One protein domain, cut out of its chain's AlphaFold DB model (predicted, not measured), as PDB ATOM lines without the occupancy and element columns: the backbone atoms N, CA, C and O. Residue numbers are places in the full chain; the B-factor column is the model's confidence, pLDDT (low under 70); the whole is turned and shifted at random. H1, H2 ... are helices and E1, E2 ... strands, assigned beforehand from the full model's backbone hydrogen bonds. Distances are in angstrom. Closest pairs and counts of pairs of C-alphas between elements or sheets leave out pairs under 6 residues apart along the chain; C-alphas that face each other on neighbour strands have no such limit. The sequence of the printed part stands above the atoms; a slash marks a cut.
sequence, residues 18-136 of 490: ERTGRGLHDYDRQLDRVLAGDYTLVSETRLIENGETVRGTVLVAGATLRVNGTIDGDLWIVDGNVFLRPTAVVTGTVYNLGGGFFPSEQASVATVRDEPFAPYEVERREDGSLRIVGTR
ATOM      1  N   GLU A  18      38.572 136.102  74.130       82.94
ATOM      2  CA  GLU A  18      37.148 135.876  74.374       82.94
ATOM      3  C   GLU A  18      36.409 137.196  74.592       82.94
ATOM      4  O   GLU A  18      36.951 138.148  75.163       82.94
ATOM      5  N   ARG A  19      35.148 137.249  74.155       86.38
ATOM      6  CA  ARG A  19      34.246 138.363  74.445       86.38
ATOM      7  C   ARG A  19      33.318 137.994  75.595       86.38
ATOM      8  O   ARG A  19      32.676 136.948  75.586       86.38
ATOM      9  N   THR A  20      33.192 138.890  76.563       81.00
ATOM     10  CA  THR A  20      32.213 138.791  77.653       81.00
ATOM     11  C   THR A  20      31.419 140.093  77.769       81.00
ATOM     12  O   THR A  20      31.765 141.102  77.158       81.00
ATOM     13  N   GLY A  21      30.319 140.091  78.522       76.56
ATOM     14  CA  GLY A  21      29.468 141.278  78.656       76.56
ATOM     15  C   GLY A  21      28.636 141.583  77.402       76.56
ATOM     16  O   GLY A  21      28.355 140.697  76.587       76.56
ATOM     17  N   ARG A  22      28.175 142.832  77.279       75.56
ATOM     18  CA  ARG A  22      27.317 143.296  76.174       75.56
ATOM     19  C   ARG A  22      27.773 144.657  75.684       75.56
ATOM     20  O   ARG A  22      27.920 145.570  76.495       75.56
ATOM     21  N   GLY A  23      27.957 144.790  74.379       81.06
ATOM     22  CA  GLY A  23      28.274 146.056  73.738       81.06
ATOM     23  C   GLY A  23      27.096 146.565  72.910       81.06
ATOM     24  O   GLY A  23      25.992 146.803  73.416       81.06
ATOM     25  N   LEU A  24      27.335 146.752  71.618       77.62
ATOM     26  CA  LEU A  24      26.325 147.093  70.622       77.62
ATOM     27  C   LEU A  24      25.830 145.808  69.941       77.62
ATOM     28  O   LEU A  24      26.630 145.021  69.448       77.62
ATOM     29  N   HIS A  25      24.511 145.597  69.878       71.88
ATOM     30  CA  HIS A  25      23.904 144.325  69.446       71.88
ATOM     31  C   HIS A  25      24.379 143.828  68.066       71.88
ATOM     32  O   HIS A  25      24.606 142.630  67.870       71.88
ATOM     33  N   ASP A  26      24.539 144.737  67.102       73.62
ATOM     34  CA  ASP A  26      24.948 144.368  65.744       73.62
ATOM     35  C   ASP A  26      26.438 144.049  65.637       73.62
ATOM     36  O   ASP A  26      26.815 143.213  64.811       73.62
ATOM     37  N   TYR A  27      27.256 144.641  66.509       83.75
ATOM     38  CA  TYR A  27      28.692 144.399  66.571       83.75
ATOM     39  C   TYR A  27      29.040 143.204  67.465       83.75
ATOM     40  O   TYR A  27      29.932 142.453  67.100       83.75
ATOM     41  N   ASP A  28      28.282 142.924  68.534       81.81
ATOM     42  CA  ASP A  28      28.471 141.735  69.384       81.81
ATOM     43  C   ASP A  28      28.440 140.444  68.545       81.81
ATOM     44  O   ASP A  28      29.373 139.645  68.585       81.81
ATOM     45  N   ARG A  29      27.414 140.278  67.693       81.06
ATOM     46  CA  ARG A  29      27.283 139.102  66.806       81.06
ATOM     47  C   ARG A  29      28.344 139.030  65.708       81.06
ATOM     48  O   ARG A  29      28.565 137.955  65.150       81.06
ATOM     49  N   GLN A  30      28.891 140.163  65.282       84.81
ATOM     50  CA  GLN A  30      29.950 140.195  64.271       84.81
ATOM     51  C   GLN A  30      31.299 139.873  64.909       84.81
ATOM     52  O   GLN A  30      32.023 139.033  64.385       84.81
ATOM     53  N   LEU A  31      31.576 140.449  66.076       86.81
ATOM     54  CA  LEU A  31      32.784 140.202  66.842       86.81
ATOM     55  C   LEU A  31      32.864 138.737  67.286       86.81
ATOM     56  O   LEU A  31      33.898 138.114  67.089       86.81
ATOM     57  N   ASP A  32      31.759 138.137  67.745       85.81
ATOM     58  CA  ASP A  32      31.705 136.699  68.065       85.81
ATOM     59  C   ASP A  32      32.045 135.813  66.850       85.81
ATOM     60  O   ASP A  32      32.697 134.781  66.992       85.81
ATOM     61  N   ARG A  33      31.649 136.224  65.634       85.06
ATOM     62  CA  ARG A  33      32.005 135.513  64.391       85.06
ATOM     63  C   ARG A  33      33.476 135.672  64.029       85.06
ATOM     64  O   ARG A  33      34.074 134.705  63.572       85.06
ATOM     65  N   VAL A  34      34.042 136.863  64.221       88.69
ATOM     66  CA  VAL A  34      35.472 137.118  63.996       88.69
ATOM     67  C   VAL A  34      36.311 136.287  64.959       88.69
ATOM     68  O   VAL A  34      37.228 135.605  64.520       88.69
ATOM     69  N   LEU A  35      35.953 136.277  66.246       88.69
ATOM     70  CA  LEU A  35      36.661 135.525  67.284       88.69
ATOM     71  C   LEU A  35      36.552 134.001  67.111       88.69
ATOM     72  O   LEU A  35      37.422 133.272  67.576       88.69
ATOM     73  N   ALA A  36      35.502 133.516  66.443       85.31
ATOM     74  CA  ALA A  36      35.344 132.104  66.092       85.31
ATOM     75  C   ALA A  36      36.065 131.698  64.788       85.31
ATOM     76  O   ALA A  36      36.117 130.508  64.477       85.31
ATOM     77  N   GLY A  37      36.558 132.664  64.007       85.69
ATOM     78  CA  GLY A  37      37.258 132.441  62.742       85.69
ATOM     79  C   GLY A  37      38.767 132.676  62.840       85.69
ATOM     80  O   GLY A  37      39.324 132.830  63.923       85.69
ATOM     81  N   ASP A  38      39.424 132.737  61.680       87.38
ATOM     82  CA  ASP A  38      40.850 133.049  61.584       87.38
ATOM     83  C   ASP A  38      41.076 134.567  61.556       87.38
ATOM     84  O   ASP A  38      40.512 135.287  60.725       87.38
ATOM     85  N   TYR A  39      41.938 135.061  62.446       91.69
ATOM     86  CA  TYR A  39      42.331 136.467  62.504       91.69
ATOM     87  C   TYR A  39      43.787 136.633  62.951       91.69
ATOM     88  O   TYR A  39      44.349 135.808  63.671       91.69
ATOM     89  N   THR A  40      44.403 137.742  62.545       93.31
ATOM     90  CA  THR A  40      45.709 138.178  63.048       93.31
ATOM     91  C   THR A  40      45.501 139.117  64.228       93.31
ATOM     92  O   THR A  40      44.987 140.222  64.058       93.31
ATOM     93  N   LEU A  41      45.917 138.695  65.422       92.44
ATOM     94  CA  LEU A  41      45.827 139.511  66.631       92.44
ATOM     95  C   LEU A  41      46.980 140.522  66.720       92.44
ATOM     96  O   LEU A  41      48.152 140.171  66.587       92.44
ATOM     97  N   VAL A  42      46.636 141.772  67.012       93.50
ATOM     98  CA  VAL A  42      47.553 142.842  67.407       93.50
ATOM     99  C   VAL A  42      47.203 143.232  68.839       93.50
ATOM    100  O   VAL A  42      46.263 143.984  69.083       93.50
ATOM    101  N   SER A  43      47.954 142.669  69.782       90.06
ATOM    102  CA  SER A  43      47.795 142.870  71.228       90.06
ATOM    103  C   SER A  43      48.803 143.863  71.813       90.06
ATOM    104  O   SER A  43      48.664 144.293  72.956       90.06
ATOM    105  N   GLU A  44      49.808 144.264  71.035       89.62
ATOM    106  CA  GLU A  44      50.833 145.242  71.406       89.62
ATOM    107  C   GLU A  44      51.083 146.222  70.263       89.62
ATOM    108  O   GLU A  44      50.527 146.086  69.172       89.62
ATOM    109  N   THR A  45      51.913 147.237  70.509       92.94
ATOM    110  CA  THR A  45      52.204 148.236  69.480       92.94
ATOM    111  C   THR A  45      52.884 147.585  68.277       92.94
ATOM    112  O   THR A  45      53.990 147.063  68.402       92.94
ATOM    113  N   ARG A  46      52.251 147.660  67.102       94.19
ATOM    114  CA  ARG A  46      52.769 147.092  65.852       94.19
ATOM    115  C   ARG A  46      52.845 148.140  64.748       94.19
ATOM    116  O   ARG A  46      51.981 149.009  64.631       94.19
ATOM    117  N   LEU A  47      53.878 148.025  63.920       95.25
ATOM    118  CA  LEU A  47      54.031 148.749  62.665       95.25
ATOM    119  C   LEU A  47      53.950 147.739  61.516       95.25
ATOM    120  O   LEU A  47      54.683 146.757  61.529       95.25
ATOM    121  N   ILE A  48      53.039 147.966  60.570       94.44
ATOM    122  CA  ILE A  48      53.026 147.286  59.271       94.44
ATOM    123  C   ILE A  48      53.826 148.163  58.319       94.44
ATOM    124  O   ILE A  48      53.421 149.298  58.047       94.44
ATOM    125  N   GLU A  49      54.966 147.661  57.860       94.81
ATOM    126  CA  GLU A  49      55.918 148.440  57.070       94.81
ATOM    127  C   GLU A  49      55.455 148.648  55.625       94.81
ATOM    128  O   GLU A  49      54.555 147.977  55.117       94.81
ATOM    129  N   ASN A  50      56.078 149.602  54.931       91.62
ATOM    130  CA  ASN A  50      55.815 149.796  53.507       91.62
ATOM    131  C   ASN A  50      56.229 148.535  52.720       91.62
ATOM    132  O   ASN A  50      57.324 148.008  52.911       91.62
ATOM    133  N   GLY A  51      55.348 148.047  51.846       89.12
ATOM    134  CA  GLY A  51      55.527 146.797  51.103       89.12
ATOM    135  C   GLY A  51      55.132 145.528  51.870       89.12
ATOM    136  O   GLY A  51      55.027 144.468  51.254       89.12
ATOM    137  N   GLU A  52      54.857 145.608  53.177       95.38
ATOM    138  CA  GLU A  52      54.278 144.492  53.932       95.38
ATOM    139  C   GLU A  52      52.800 144.328  53.554       95.38
ATOM    140  O   GLU A  52      52.049 145.301  53.480       95.38
ATOM    141  N   THR A  53      52.376 143.088  53.300       95.38
ATOM    142  CA  THR A  53      50.964 142.746  53.083       95.38
ATOM    143  C   THR A  53      50.519 141.729  54.122       95.38
ATOM    144  O   THR A  53      51.001 140.595  54.126       95.38
ATOM    145  N   VAL A  54      49.573 142.122  54.973       95.25
ATOM    146  CA  VAL A  54      48.899 141.225  55.917       95.25
ATOM    147  C   VAL A  54      47.606 140.748  55.267       95.25
ATOM    148  O   VAL A  54      46.772 141.568  54.896       95.25
ATOM    149  N   ARG A  55      47.450 139.433  55.090       94.56
ATOM    150  CA  ARG A  55      46.251 138.836  54.482       94.56
ATOM    151  C   ARG A  55      45.279 138.357  55.554       94.56
ATOM    152  O   ARG A  55      45.707 137.727  56.520       94.56
ATOM    153  N   GLY A  56      43.986 138.581  55.325       91.75
ATOM    154  CA  GLY A  56      42.904 138.173  56.219       91.75
ATOM    155  C   GLY A  56      42.546 139.229  57.263       91.75
ATOM    156  O   GLY A  56      43.062 140.346  57.253       91.75
ATOM    157  N   THR A  57      41.627 138.871  58.159       94.00
ATOM    158  CA  THR A  57      41.101 139.778  59.184       94.00
ATOM    159  C   THR A  57      42.172 140.130  60.214       94.00
ATOM    160  O   THR A  57      42.821 139.243  60.770       94.00
ATOM    161  N   VAL A  58      42.337 141.417  60.514       96.12
ATOM    162  CA  VAL A  58      43.242 141.916  61.561       96.12
ATOM    163  C   VAL A  58      42.413 142.426  62.736       96.12
ATOM    164  O   VAL A  58      41.557 143.282  62.546       96.12
ATOM    165  N   LEU A  59      42.676 141.930  63.946       95.88
ATOM    166  CA  LEU A  59      42.036 142.378  65.185       95.88
ATOM    167  C   LEU A  59      43.055 143.114  66.058       95.88
ATOM    168  O   LEU A  59      43.987 142.506  66.577       95.88
ATOM    169  N   VAL A  60      42.866 144.414  66.242       96.19
ATOM    170  CA  VAL A  60      43.619 145.261  67.169       96.19
ATOM    171  C   VAL A  60      42.831 145.351  68.468       96.19
ATOM    172  O   VAL A  60      41.750 145.931  68.480       96.19
ATOM    173  N   ALA A  61      43.356 144.779  69.549       94.38
ATOM    174  CA  ALA A  61      42.671 144.717  70.840       94.38
ATOM    175  C   ALA A  61      43.527 145.384  71.923       94.38
ATOM    176  O   ALA A  61      44.600 144.875  72.250       94.38
ATOM    177  N   GLY A  62      43.078 146.524  72.464       92.69
ATOM    178  CA  GLY A  62      43.792 147.219  73.547       92.69
ATOM    179  C   GLY A  62      45.145 147.813  73.132       92.69
ATOM    180  O   GLY A  62      45.995 148.091  73.978       92.69
ATOM    181  N   ALA A  63      45.412 147.914  71.826       94.44
ATOM    182  CA  ALA A  63      46.755 148.093  71.281       94.44
ATOM    183  C   ALA A  63      46.839 149.239  70.268       94.44
ATOM    184  O   ALA A  63      45.833 149.798  69.836       94.44
ATOM    185  N   THR A  64      48.069 149.591  69.874       96.38
ATOM    186  CA  THR A  64      48.318 150.607  68.844       96.38
ATOM    187  C   THR A  64      48.832 149.980  67.551       96.38
ATOM    188  O   THR A  64      49.889 149.354  67.547       96.38
ATOM    189  N   LEU A  65      48.149 150.201  66.430       97.31
ATOM    190  CA  LEU A  65      48.604 149.769  65.107       97.31
ATOM    191  C   LEU A  65      48.957 150.979  64.238       97.31
ATOM    192  O   LEU A  65      48.178 151.917  64.092       97.31
ATOM    193  N   ARG A  66      50.136 150.959  63.623       97.31
ATOM    194  CA  ARG A  66      50.536 151.917  62.586       97.31
ATOM    195  C   ARG A  66      50.667 151.174  61.269       97.31
ATOM    196  O   ARG A  66      51.347 150.155  61.221       97.31
ATOM    197  N   VAL A  67      50.042 151.679  60.214       96.75
ATOM    198  CA  VAL A  67      50.023 151.001  58.912       96.75
ATOM    199  C   VAL A  67      50.661 151.895  57.861       96.75
ATOM    200  O   VAL A  67      50.161 152.987  57.613       96.75
ATOM    201  N   ASN A  68      51.760 151.429  57.265       95.31
ATOM    202  CA  ASN A  68      52.375 151.972  56.049       95.31
ATOM    203  C   ASN A  68      52.154 151.056  54.829       95.31
ATOM    204  O   ASN A  68      52.330 151.517  53.705       95.31
ATOM    205  N   GLY A  69      51.836 149.775  55.040       94.50
ATOM    206  CA  GLY A  69      51.641 148.769  53.990       94.50
ATOM    207  C   GLY A  69      50.173 148.452  53.695       94.50
ATOM    208  O   GLY A  69      49.296 149.307  53.827       94.50
ATOM    209  N   THR A  70      49.903 147.202  53.319       96.69
ATOM    210  CA  THR A  70      48.576 146.740  52.890       96.69
ATOM    211  C   THR A  70      47.977 145.746  53.881       96.69
ATOM    212  O   THR A  70      48.620 144.768  54.265       96.69
ATOM    213  N   ILE A  71      46.716 145.956  54.254       97.06
ATOM    214  CA  ILE A  71      45.862 144.958  54.902       97.06
ATOM    215  C   ILE A  71      44.858 144.479  53.856       97.06
ATOM    216  O   ILE A  71      43.981 145.231  53.427       97.06
ATOM    217  N   ASP A  72      45.016 143.230  53.429       95.44
ATOM    218  CA  ASP A  72      44.124 142.584  52.475       95.44
ATOM    219  C   ASP A  72      43.046 141.780  53.217       95.44
ATOM    220  O   ASP A  72      43.164 140.563  53.398       95.44
ATOM    221  N   GLY A  73      42.048 142.493  53.741       93.25
ATOM    222  CA  GLY A  73      40.993 141.958  54.599       93.25
ATOM    223  C   GLY A  73      40.325 143.030  55.464       93.25
ATOM    224  O   GLY A  73      40.589 144.226  55.315       93.25
ATOM    225  N   ASP A  74      39.450 142.589  56.368       94.56
ATOM    226  CA  ASP A  74      38.776 143.460  57.336       94.56
ATOM    227  C   ASP A  74      39.708 143.840  58.497       94.56
ATOM    228  O   ASP A  74      40.538 143.044  58.945       94.56
ATOM    229  N   LEU A  75      39.537 145.048  59.032       96.56
ATOM    230  CA  LEU A  75      40.289 145.557  60.176       96.56
ATOM    231  C   LEU A  75      39.336 145.863  61.330       96.56
ATOM    232  O   LEU A  75      38.511 146.767  61.236       96.56
ATOM    233  N   TRP A  76      39.483 145.143  62.432       96.38
ATOM    234  CA  TRP A  76      38.735 145.342  63.667       96.38
ATOM    235  C   TRP A  76      39.610 146.040  64.698       96.38
ATOM    236  O   TRP A  76      40.718 145.594  64.980       96.38
ATOM    237  N   ILE A  77      39.109 147.125  65.271       96.50
ATOM    238  CA  ILE A  77      39.765 147.916  66.308       96.50
ATOM    239  C   ILE A  77      38.836 147.891  67.511       96.50
ATOM    240  O   ILE A  77      37.706 148.360  67.420       96.50
ATOM    241  N   VAL A  78      39.291 147.314  68.617       94.94
ATOM    242  CA  VAL A  78      38.529 147.211  69.862       94.94
ATOM    243  C   VAL A  78      39.374 147.794  70.982       94.94
ATOM    244  O   VAL A  78      40.446 147.259  71.275       94.94
ATOM    245  N   ASP A  79      38.916 148.902  71.567       94.25
ATOM    246  CA  ASP A  79      39.645 149.630  72.621       94.25
ATOM    247  C   ASP A  79      41.112 149.934  72.229       94.25
ATOM    248  O   ASP A  79      42.057 149.793  73.000       94.25
ATOM    249  N   GLY A  80      41.342 150.241  70.949       93.25
ATOM    250  CA  GLY A  80      42.674 150.364  70.352       93.25
ATOM    251  C   GLY A  80      42.857 151.659  69.569       93.25
ATOM    252  O   GLY A  80      41.899 152.361  69.268       93.25
ATOM    253  N   ASN A  81      44.099 151.978  69.206       96.44
ATOM    254  CA  ASN A  81      44.425 153.155  68.399       96.44
ATOM    255  C   ASN A  81      45.074 152.746  67.078       96.44
ATOM    256  O   ASN A  81      46.140 152.131  67.074       96.44
ATOM    257  N   VAL A  82      44.488 153.123  65.945       97.44
ATOM    258  CA  VAL A  82      45.048 152.816  64.625       97.44
ATOM    259  C   VAL A  82      45.331 154.075  63.828       97.44
ATOM    260  O   VAL A  82      44.469 154.928  63.653       97.44
ATOM    261  N   PHE A  83      46.549 154.153  63.297       97.19
ATOM    262  CA  PHE A  83      47.014 155.245  62.450       97.19
ATOM    263  C   PHE A  83      47.318 154.710  61.051       97.19
ATOM    264  O   PHE A  83      48.310 153.993  60.866       97.19
ATOM    265  N   LEU A  84      46.500 155.081  60.063       96.69
ATOM    266  CA  LEU A  84      46.798 154.780  58.662       96.69
ATOM    267  C   LEU A  84      47.650 155.906  58.085       96.69
ATOM    268  O   LEU A  84      47.255 157.071  58.074       96.69
ATOM    269  N   ARG A  85      48.852 155.567  57.631       95.69
ATOM    270  CA  ARG A  85      49.784 156.516  57.019       95.69
ATOM    271  C   ARG A  85      49.470 156.685  55.528       95.69
ATOM    272  O   ARG A  85      48.692 155.907  54.987       95.69
ATOM    273  N   PRO A  86      50.048 157.687  54.843       95.44
ATOM    274  CA  PRO A  86      49.728 157.981  53.446       95.44
ATOM    275  C   PRO A  86      49.771 156.814  52.455       95.44
ATOM    276  O   PRO A  86      49.036 156.831  51.481       95.44
ATOM    277  N   THR A  87      50.624 155.813  52.678       94.12
ATOM    278  CA  THR A  87      50.766 154.648  51.787       94.12
ATOM    279  C   THR A  87      49.890 153.461  52.191       94.12
ATOM    280  O   THR A  87      49.952 152.417  51.550       94.12
ATOM    281  N   ALA A  88      49.098 153.596  53.257       96.25
ATOM    282  CA  ALA A  88      48.295 152.510  53.792       96.25
ATOM    283  C   ALA A  88      47.113 152.171  52.882       96.25
ATOM    284  O   ALA A  88      46.375 153.060  52.447       96.25
ATOM    285  N   VAL A  89      46.891 150.874  52.671       96.00
ATOM    286  CA  VAL A  89      45.733 150.360  51.935       96.00
ATOM    287  C   VAL A  89      45.032 149.296  52.769       96.00
ATOM    288  O   VAL A  89      45.658 148.319  53.171       96.00
ATOM    289  N   VAL A  90      43.732 149.465  53.010       96.31
ATOM    290  CA  VAL A  90      42.861 148.447  53.614       96.31
ATOM    291  C   VAL A  90      41.785 148.082  52.598       96.31
ATOM    292  O   VAL A  90      40.946 148.916  52.255       96.31
ATOM    293  N   THR A  91      41.827 146.851  52.082       94.38
ATOM    294  CA  THR A  91      40.910 146.412  51.011       94.38
ATOM    295  C   THR A  91      39.511 146.071  51.529       94.38
ATOM    296  O   THR A  91      38.545 146.191  50.776       94.38
ATOM    297  N   GLY A  92      39.392 145.672  52.800       91.12
ATOM    298  CA  GLY A  92      38.129 145.341  53.459       91.12
ATOM    299  C   GLY A  92      37.505 146.496  54.248       91.12
ATOM    300  O   GLY A  92      37.807 147.675  54.048       91.12
ATOM    301  N   THR A  93      36.597 146.142  55.158       93.12
ATOM    302  CA  THR A  93      35.901 147.096  56.032       93.12
ATOM    303  C   THR A  93      36.690 147.335  57.317       93.12
ATOM    304  O   THR A  93      37.170 146.392  57.947       93.12
ATOM    305  N   VAL A  94      36.785 148.597  57.736       95.81
ATOM    306  CA  VAL A  94      37.335 148.986  59.039       95.81
ATOM    307  C   VAL A  94      36.199 149.149  60.045       95.81
ATOM    308  O   VAL A  94      35.283 149.935  59.812       95.81
ATOM    309  N   TYR A  95      36.285 148.446  61.168       95.69
ATOM    310  CA  TYR A  95      35.382 148.544  62.309       95.69
ATOM    311  C   TYR A  95      36.147 149.125  63.497       95.69
ATOM    312  O   TYR A  95      37.046 148.465  64.014       95.69
ATOM    313  N   ASN A  96      35.805 150.336  63.937       95.19
ATOM    314  CA  ASN A  96      36.358 150.929  65.154       95.19
ATOM    315  C   ASN A  96      35.324 150.905  66.276       95.19
ATOM    316  O   ASN A  96      34.265 151.504  66.143       95.19
ATOM    317  N   LEU A  97      35.638 150.206  67.365       93.12
ATOM    318  CA  LEU A  97      34.760 149.968  68.501       93.12
ATOM    319  C   LEU A  97      35.467 150.388  69.794       93.12
ATOM    320  O   LEU A  97      36.293 149.653  70.332       93.12
ATOM    321  N   GLY A  98      35.127 151.573  70.304       85.44
ATOM    322  CA  GLY A  98      35.642 152.057  71.590       85.44
ATOM    323  C   GLY A  98      37.101 152.522  71.543       85.44
ATOM    324  O   GLY A  98      37.758 152.563  72.574       85.44
ATOM    325  N   GLY A  99      37.627 152.833  70.353       87.62
ATOM    326  CA  GLY A  99      39.021 153.210  70.128       87.62
ATOM    327  C   GLY A  99      39.197 154.450  69.246       87.62
ATOM    328  O   GLY A  99      38.235 155.113  68.855       87.62
ATOM    329  N   GLY A 100      40.447 154.769  68.914       91.12
ATOM    330  CA  GLY A 100      40.813 155.874  68.030       91.12
ATOM    331  C   GLY A 100      41.226 155.397  66.638       91.12
ATOM    332  O   GLY A 100      42.221 154.688  66.491       91.12
ATOM    333  N   PHE A 101      40.513 155.830  65.598       96.00
ATOM    334  CA  PHE A 101      40.874 155.573  64.203       96.00
ATOM    335  C   PHE A 101      41.302 156.870  63.504       96.00
ATOM    336  O   PHE A 101      40.529 157.815  63.383       96.00
ATOM    337  N   PHE A 102      42.554 156.918  63.042       95.56
ATOM    338  CA  PHE A 102      43.190 158.124  62.504       95.56
ATOM    339  C   PHE A 102      43.744 157.870  61.092       95.56
ATOM    340  O   PHE A 102      44.941 157.591  60.933       95.56
ATOM    341  N   PRO A 103      42.897 157.922  60.049       94.31
ATOM    342  CA  PRO A 103      43.351 157.765  58.677       94.31
ATOM    343  C   PRO A 103      43.985 159.051  58.129       94.31
ATOM    344  O   PRO A 103      43.456 160.146  58.299       94.31
ATOM    345  N   SER A 104      45.115 158.918  57.431       93.81
ATOM    346  CA  SER A 104      45.628 159.967  56.542       93.81
ATOM    347  C   SER A 104      44.674 160.176  55.363       93.81
ATOM    348  O   SER A 104      44.148 159.200  54.835       93.81
ATOM    349  N   GLU A 105      44.535 161.409  54.867       88.75
ATOM    350  CA  GLU A 105      43.733 161.725  53.666       88.75
ATOM    351  C   GLU A 105      44.187 160.966  52.408       88.75
ATOM    352  O   GLU A 105      43.430 160.817  51.454       88.75
ATOM    353  N   GLN A 106      45.437 160.496  52.399       91.50
ATOM    354  CA  GLN A 106      46.032 159.752  51.285       91.50
ATOM    355  C   GLN A 106      45.910 158.227  51.438       91.50
ATOM    356  O   GLN A 106      46.204 157.504  50.490       91.50
ATOM    357  N   ALA A 107      45.480 157.732  52.605       92.94
ATOM    358  CA  ALA A 107      45.259 156.305  52.816       92.94
ATOM    359  C   ALA A 107      44.002 155.831  52.067       92.94
ATOM    360  O   ALA A 107      43.008 156.551  51.980       92.94
ATOM    361  N   SER A 108      44.024 154.598  51.558       92.50
ATOM    362  CA  SER A 108      42.885 154.003  50.852       92.50
ATOM    363  C   SER A 108      42.161 152.997  51.742       92.50
ATOM    364  O   SER A 108      42.770 152.043  52.225       92.50
ATOM    365  N   VAL A 109      40.861 153.207  51.958       90.44
ATOM    366  CA  VAL A 109      39.994 152.321  52.746       90.44
ATOM    367  C   VAL A 109      38.671 152.131  52.011       90.44
ATOM    368  O   VAL A 109      38.068 153.114  51.581       90.44
ATOM    369  N   ALA A 110      38.205 150.887  51.873       84.75
ATOM    370  CA  ALA A 110      36.978 150.594  51.133       84.75
ATOM    371  C   ALA A 110      35.706 151.049  51.868       84.75
ATOM    372  O   ALA A 110      34.828 151.682  51.283       84.75
ATOM    373  N   THR A 111      35.562 150.712  53.151       89.00
ATOM    374  CA  THR A 111      34.402 151.096  53.971       89.00
ATOM    375  C   THR A 111      34.825 151.271  55.423       89.00
ATOM    376  O   THR A 111      35.648 150.510  55.924       89.00
ATOM    377  N   VAL A 112      34.248 152.263  56.103       91.50
ATOM    378  CA  VAL A 112      34.541 152.567  57.509       91.50
ATOM    379  C   VAL A 112      33.250 152.547  58.327       91.50
ATOM    380  O   VAL A 112      32.245 153.148  57.944       91.50
ATOM    381  N   ARG A 113      33.292 151.844  59.459       90.31
ATOM    382  CA  ARG A 113      32.286 151.813  60.523       90.31
ATOM    383  C   ARG A 113      32.960 152.293  61.803       90.31
ATOM    384  O   ARG A 113      33.643 151.519  62.467       90.31
ATOM    385  N   ASP A 114      32.826 153.583  62.083       91.56
ATOM    386  CA  ASP A 114      33.556 154.249  63.160       91.56
ATOM    387  C   ASP A 114      32.637 154.554  64.350       91.56
ATOM    388  O   ASP A 114      31.786 155.436  64.272       91.56
ATOM    389  N   GLU A 115      32.803 153.801  65.436       87.94
ATOM    390  CA  GLU A 115      32.060 153.921  66.693       87.94
ATOM    391  C   GLU A 115      33.047 154.143  67.861       87.94
ATOM    392  O   GLU A 115      33.253 153.259  68.706       87.94
ATOM    393  N   PRO A 116      33.680 155.327  67.950       87.50
ATOM    394  CA  PRO A 116      34.753 155.592  68.915       87.50
ATOM    395  C   PRO A 116      34.291 155.529  70.378       87.50
ATOM    396  O   PRO A 116      35.105 155.363  71.278       87.50
ATOM    397  N   PHE A 117      32.981 155.625  70.625       84.94
ATOM    398  CA  PHE A 117      32.371 155.522  71.956       84.94
ATOM    399  C   PHE A 117      31.631 154.199  72.179       84.94
ATOM    400  O   PHE A 117      30.808 154.099  73.094       84.94
ATOM    401  N   ALA A 118      31.858 153.186  71.334       85.56
ATOM    402  CA  ALA A 118      31.267 151.877  71.565       85.56
ATOM    403  C   ALA A 118      31.741 151.325  72.927       85.56
ATOM    404  O   ALA A 118      32.929 151.404  73.232       85.56
ATOM    405  N   PRO A 119      30.839 150.768  73.756       87.38
ATOM    406  CA  PRO A 119      31.144 150.359  75.125       87.38
ATOM    407  C   PRO A 119      31.853 148.999  75.145       87.38
ATOM    408  O   PRO A 119      31.269 147.990  75.549       87.38
ATOM    409  N   TYR A 120      33.089 148.970  74.655       90.00
ATOM    410  CA  TYR A 120      33.989 147.825  74.691       90.00
ATOM    411  C   TYR A 120      35.304 148.247  75.337       90.00
ATOM    412  O   TYR A 120      35.858 149.276  74.970       90.00
ATOM    413  N   GLU A 121      35.803 147.432  76.255       89.50
ATOM    414  CA  GLU A 121      37.123 147.579  76.872       89.50
ATOM    415  C   GLU A 121      37.900 146.270  76.703       89.50
ATOM    416  O   GLU A 121      37.303 145.191  76.623       89.50
ATOM    417  N   VAL A 122      39.228 146.338  76.632       91.44
ATOM    418  CA  VAL A 122      40.097 145.158  76.550       91.44
ATOM    419  C   VAL A 122      40.850 144.971  77.860       91.44
ATOM    420  O   VAL A 122      41.731 145.743  78.226       91.44
ATOM    421  N   GLU A 123      40.555 143.876  78.549       89.69
ATOM    422  CA  GLU A 123      41.257 143.462  79.757       89.69
ATOM    423  C   GLU A 123      42.366 142.463  79.416       89.69
ATOM    424  O   GLU A 123      42.130 141.432  78.779       89.69
ATOM    425  N   ARG A 124      43.584 142.729  79.890       86.81
ATOM    426  CA  ARG A 124      44.699 141.777  79.825       86.81
ATOM    427  C   ARG A 124      44.737 140.952  81.110       86.81
ATOM    428  O   ARG A 124      44.837 141.514  82.199       86.81
ATOM    429  N   ARG A 125      44.654 139.628  80.988       82.19
ATOM    430  CA  ARG A 125      44.732 138.699  82.123       82.19
ATOM    431  C   ARG A 125      46.179 138.375  82.486       82.19
ATOM    432  O   ARG A 125      47.090 138.550  81.680       82.19
ATOM    433  N   GLU A 126      46.380 137.874  83.705       76.12
ATOM    434  CA  GLU A 126      47.702 137.496  84.230       76.12
ATOM    435  C   GLU A 126      48.392 136.397  83.403       76.12
ATOM    436  O   GLU A 126      49.618 136.342  83.350       76.12
ATOM    437  N   ASP A 127      47.617 135.557  82.713       77.00
ATOM    438  CA  ASP A 127      48.106 134.501  81.817       77.00
ATOM    439  C   ASP A 127      48.494 135.005  80.410       77.00
ATOM    440  O   ASP A 127      48.900 134.216  79.556       77.00
ATOM    441  N   GLY A 128      48.376 136.313  80.155       72.75
ATOM    442  CA  GLY A 128      48.659 136.933  78.860       72.75
ATOM    443  C   GLY A 128      47.526 136.818  77.836       72.75
ATOM    444  O   GLY A 128      47.679 137.323  76.723       72.75
ATOM    445  N   SER A 129      46.389 136.204  78.185       82.56
ATOM    446  CA  SER A 129      45.189 136.222  77.345       82.56
ATOM    447  C   SER A 129      44.497 137.590  77.387       82.56
ATOM    448  O   SER A 129      44.622 138.354  78.352       82.56
ATOM    449  N   LEU A 130      43.773 137.918  76.315       87.94
ATOM    450  CA  LEU A 130      42.976 139.141  76.231       87.94
ATOM    451  C   LEU A 130      41.493 138.807  76.346       87.94
ATOM    452  O   LEU A 130      41.009 137.840  75.757       87.94
ATOM    453  N   ARG A 131      40.759 139.650  77.064       89.50
ATOM    454  CA  ARG A 131      39.307 139.589  77.162       89.50
ATOM    455  C   ARG A 131      38.705 140.899  76.689       89.50
ATOM    456  O   ARG A 131      38.968 141.944  77.267       89.50
ATOM    457  N   ILE A 132      37.845 140.827  75.681       90.00
ATOM    458  CA  ILE A 132      37.020 141.963  75.271       90.00
ATOM    459  C   ILE A 132      35.779 141.985  76.170       90.00
ATOM    460  O   ILE A 132      34.986 141.042  76.172       90.00
ATOM    461  N   VAL A 133      35.594 143.050  76.941       86.50
ATOM    462  CA  VAL A 133      34.449 143.241  77.832       86.50
ATOM    463  C   VAL A 133      33.524 144.293  77.239       86.50
ATOM    464  O   VAL A 133      33.873 145.461  77.130       86.50
ATOM    465  N   GLY A 134      32.308 143.891  76.876       83.56
ATOM    466  CA  GLY A 134      31.239 144.842  76.595       83.56
ATOM    467  C   GLY A 134      30.773 145.494  77.899       83.56
ATOM    468  O   GLY A 134      30.126 144.828  78.716       83.56
ATOM    469  N   THR A 135      31.097 146.771  78.103       76.12
ATOM    470  CA  THR A 135      30.898 147.504  79.365       76.12
ATOM    471  C   THR A 135      29.543 148.181  79.480       76.12
ATOM    472  O   THR A 135      29.284 148.871  80.470       76.12
ATOM    473  N   ARG A 136      28.626 147.959  78.527       70.56
ATOM    474  CA  ARG A 136      27.295 148.572  78.547       70.56
ATOM    475  C   ARG A 136      26.505 148.095  79.765       70.56
ATOM    476  O   ARG A 136      25.777 147.103  79.728       70.56
TER     477      ARG A 136
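This is residues 18 to 136 of the 490 residues of an uncharacterized protein of Candidatus Cloacimonetes bacterium (UniProt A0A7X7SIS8). The chain winds in stacked three-sided turns, a solenoid of strands E2 to E12; H1 lies over the outside of one side, and a small sheet of E1, E14 and E13 sits beside the corner where E5, E8 and E10 end. E2, E5, E8 and the later parts of E10 and E12 stack along that side, E3, E6, E9 and E11 along a second, and E4, E7 and the first parts of E10 and E12 along the third. The 119 printed residues are mostly strand, in the order E1, H1, E2 to E14; the branched seven-strand sheet and the sheet E3 E6 E9 E11 are parallel, and E1 E14 E13 is mixed. The whole is compact, with a radius of gyration of the C-alphas of 13.4 A and spans of 37 by 29 by 23 A.

Start at E1, residues 18 to 22, parallel to E14, residues 130 to 135, with N 20 and O 132 2.8 A apart, within hydrogen-bond range. E14 forms a hairpin with E13, residues 120 to 124, antiparallel, with N 123 and O 131 at 2.8 A. H1, residues 25 to 35, is on this sheet at a height of 9.8 A and runs along its strands; 4 of its 7 O i to N i+4 pairs are within range. Look next at the branched sheet of E2 (39 to 42), E4 (53 to 55), E5 (57 to 61), E7 (70 to 72), E8 (75 to 78), E10 (89 to 97) and E12 (108 to 115), twisted. H1 is on it too, at a height of 10.1 A, slantwise at 55 degrees to E10 on the local plane. Beside E10, E7 and E8 lie on one side, with N 71 and O 89 at 2.8 A and N 77 and O 95 at 2.8 A, and E12 on the other, with N 96 and O 113 at 2.9 A. E10 bends by 88 degrees at residue 92. E3 (46 to 48), E6 (64 to 67), E9 (81 to 84) and E11 (100 to 103) form, with the branched sheet, a sandwich, two sheets face to face, the facing parts 8.7 A centre to centre; N 65 and O 81 are 2.9 A apart. The closest C-alphas of E5 and E13 are those of Ala 61 and Val 122, 6.3 A.

Find C-alpha 18 at (37.148, 135.876, 74.374), where E1 begins. H1 runs 15.6 A from C-alpha 25; E10 is 19.9 A long and E12 19.2 A. E14, 15.0 A, ends at C-alpha 135 (30.898, 147.504, 79.365).

The C-alphas farthest apart are those of Gln 106 and Glu 126, 39.8 A. The printed part has no cut, and its links between named elements are tight. Mean pLDDT of the printed part is 90.1; no printed residue is under 70.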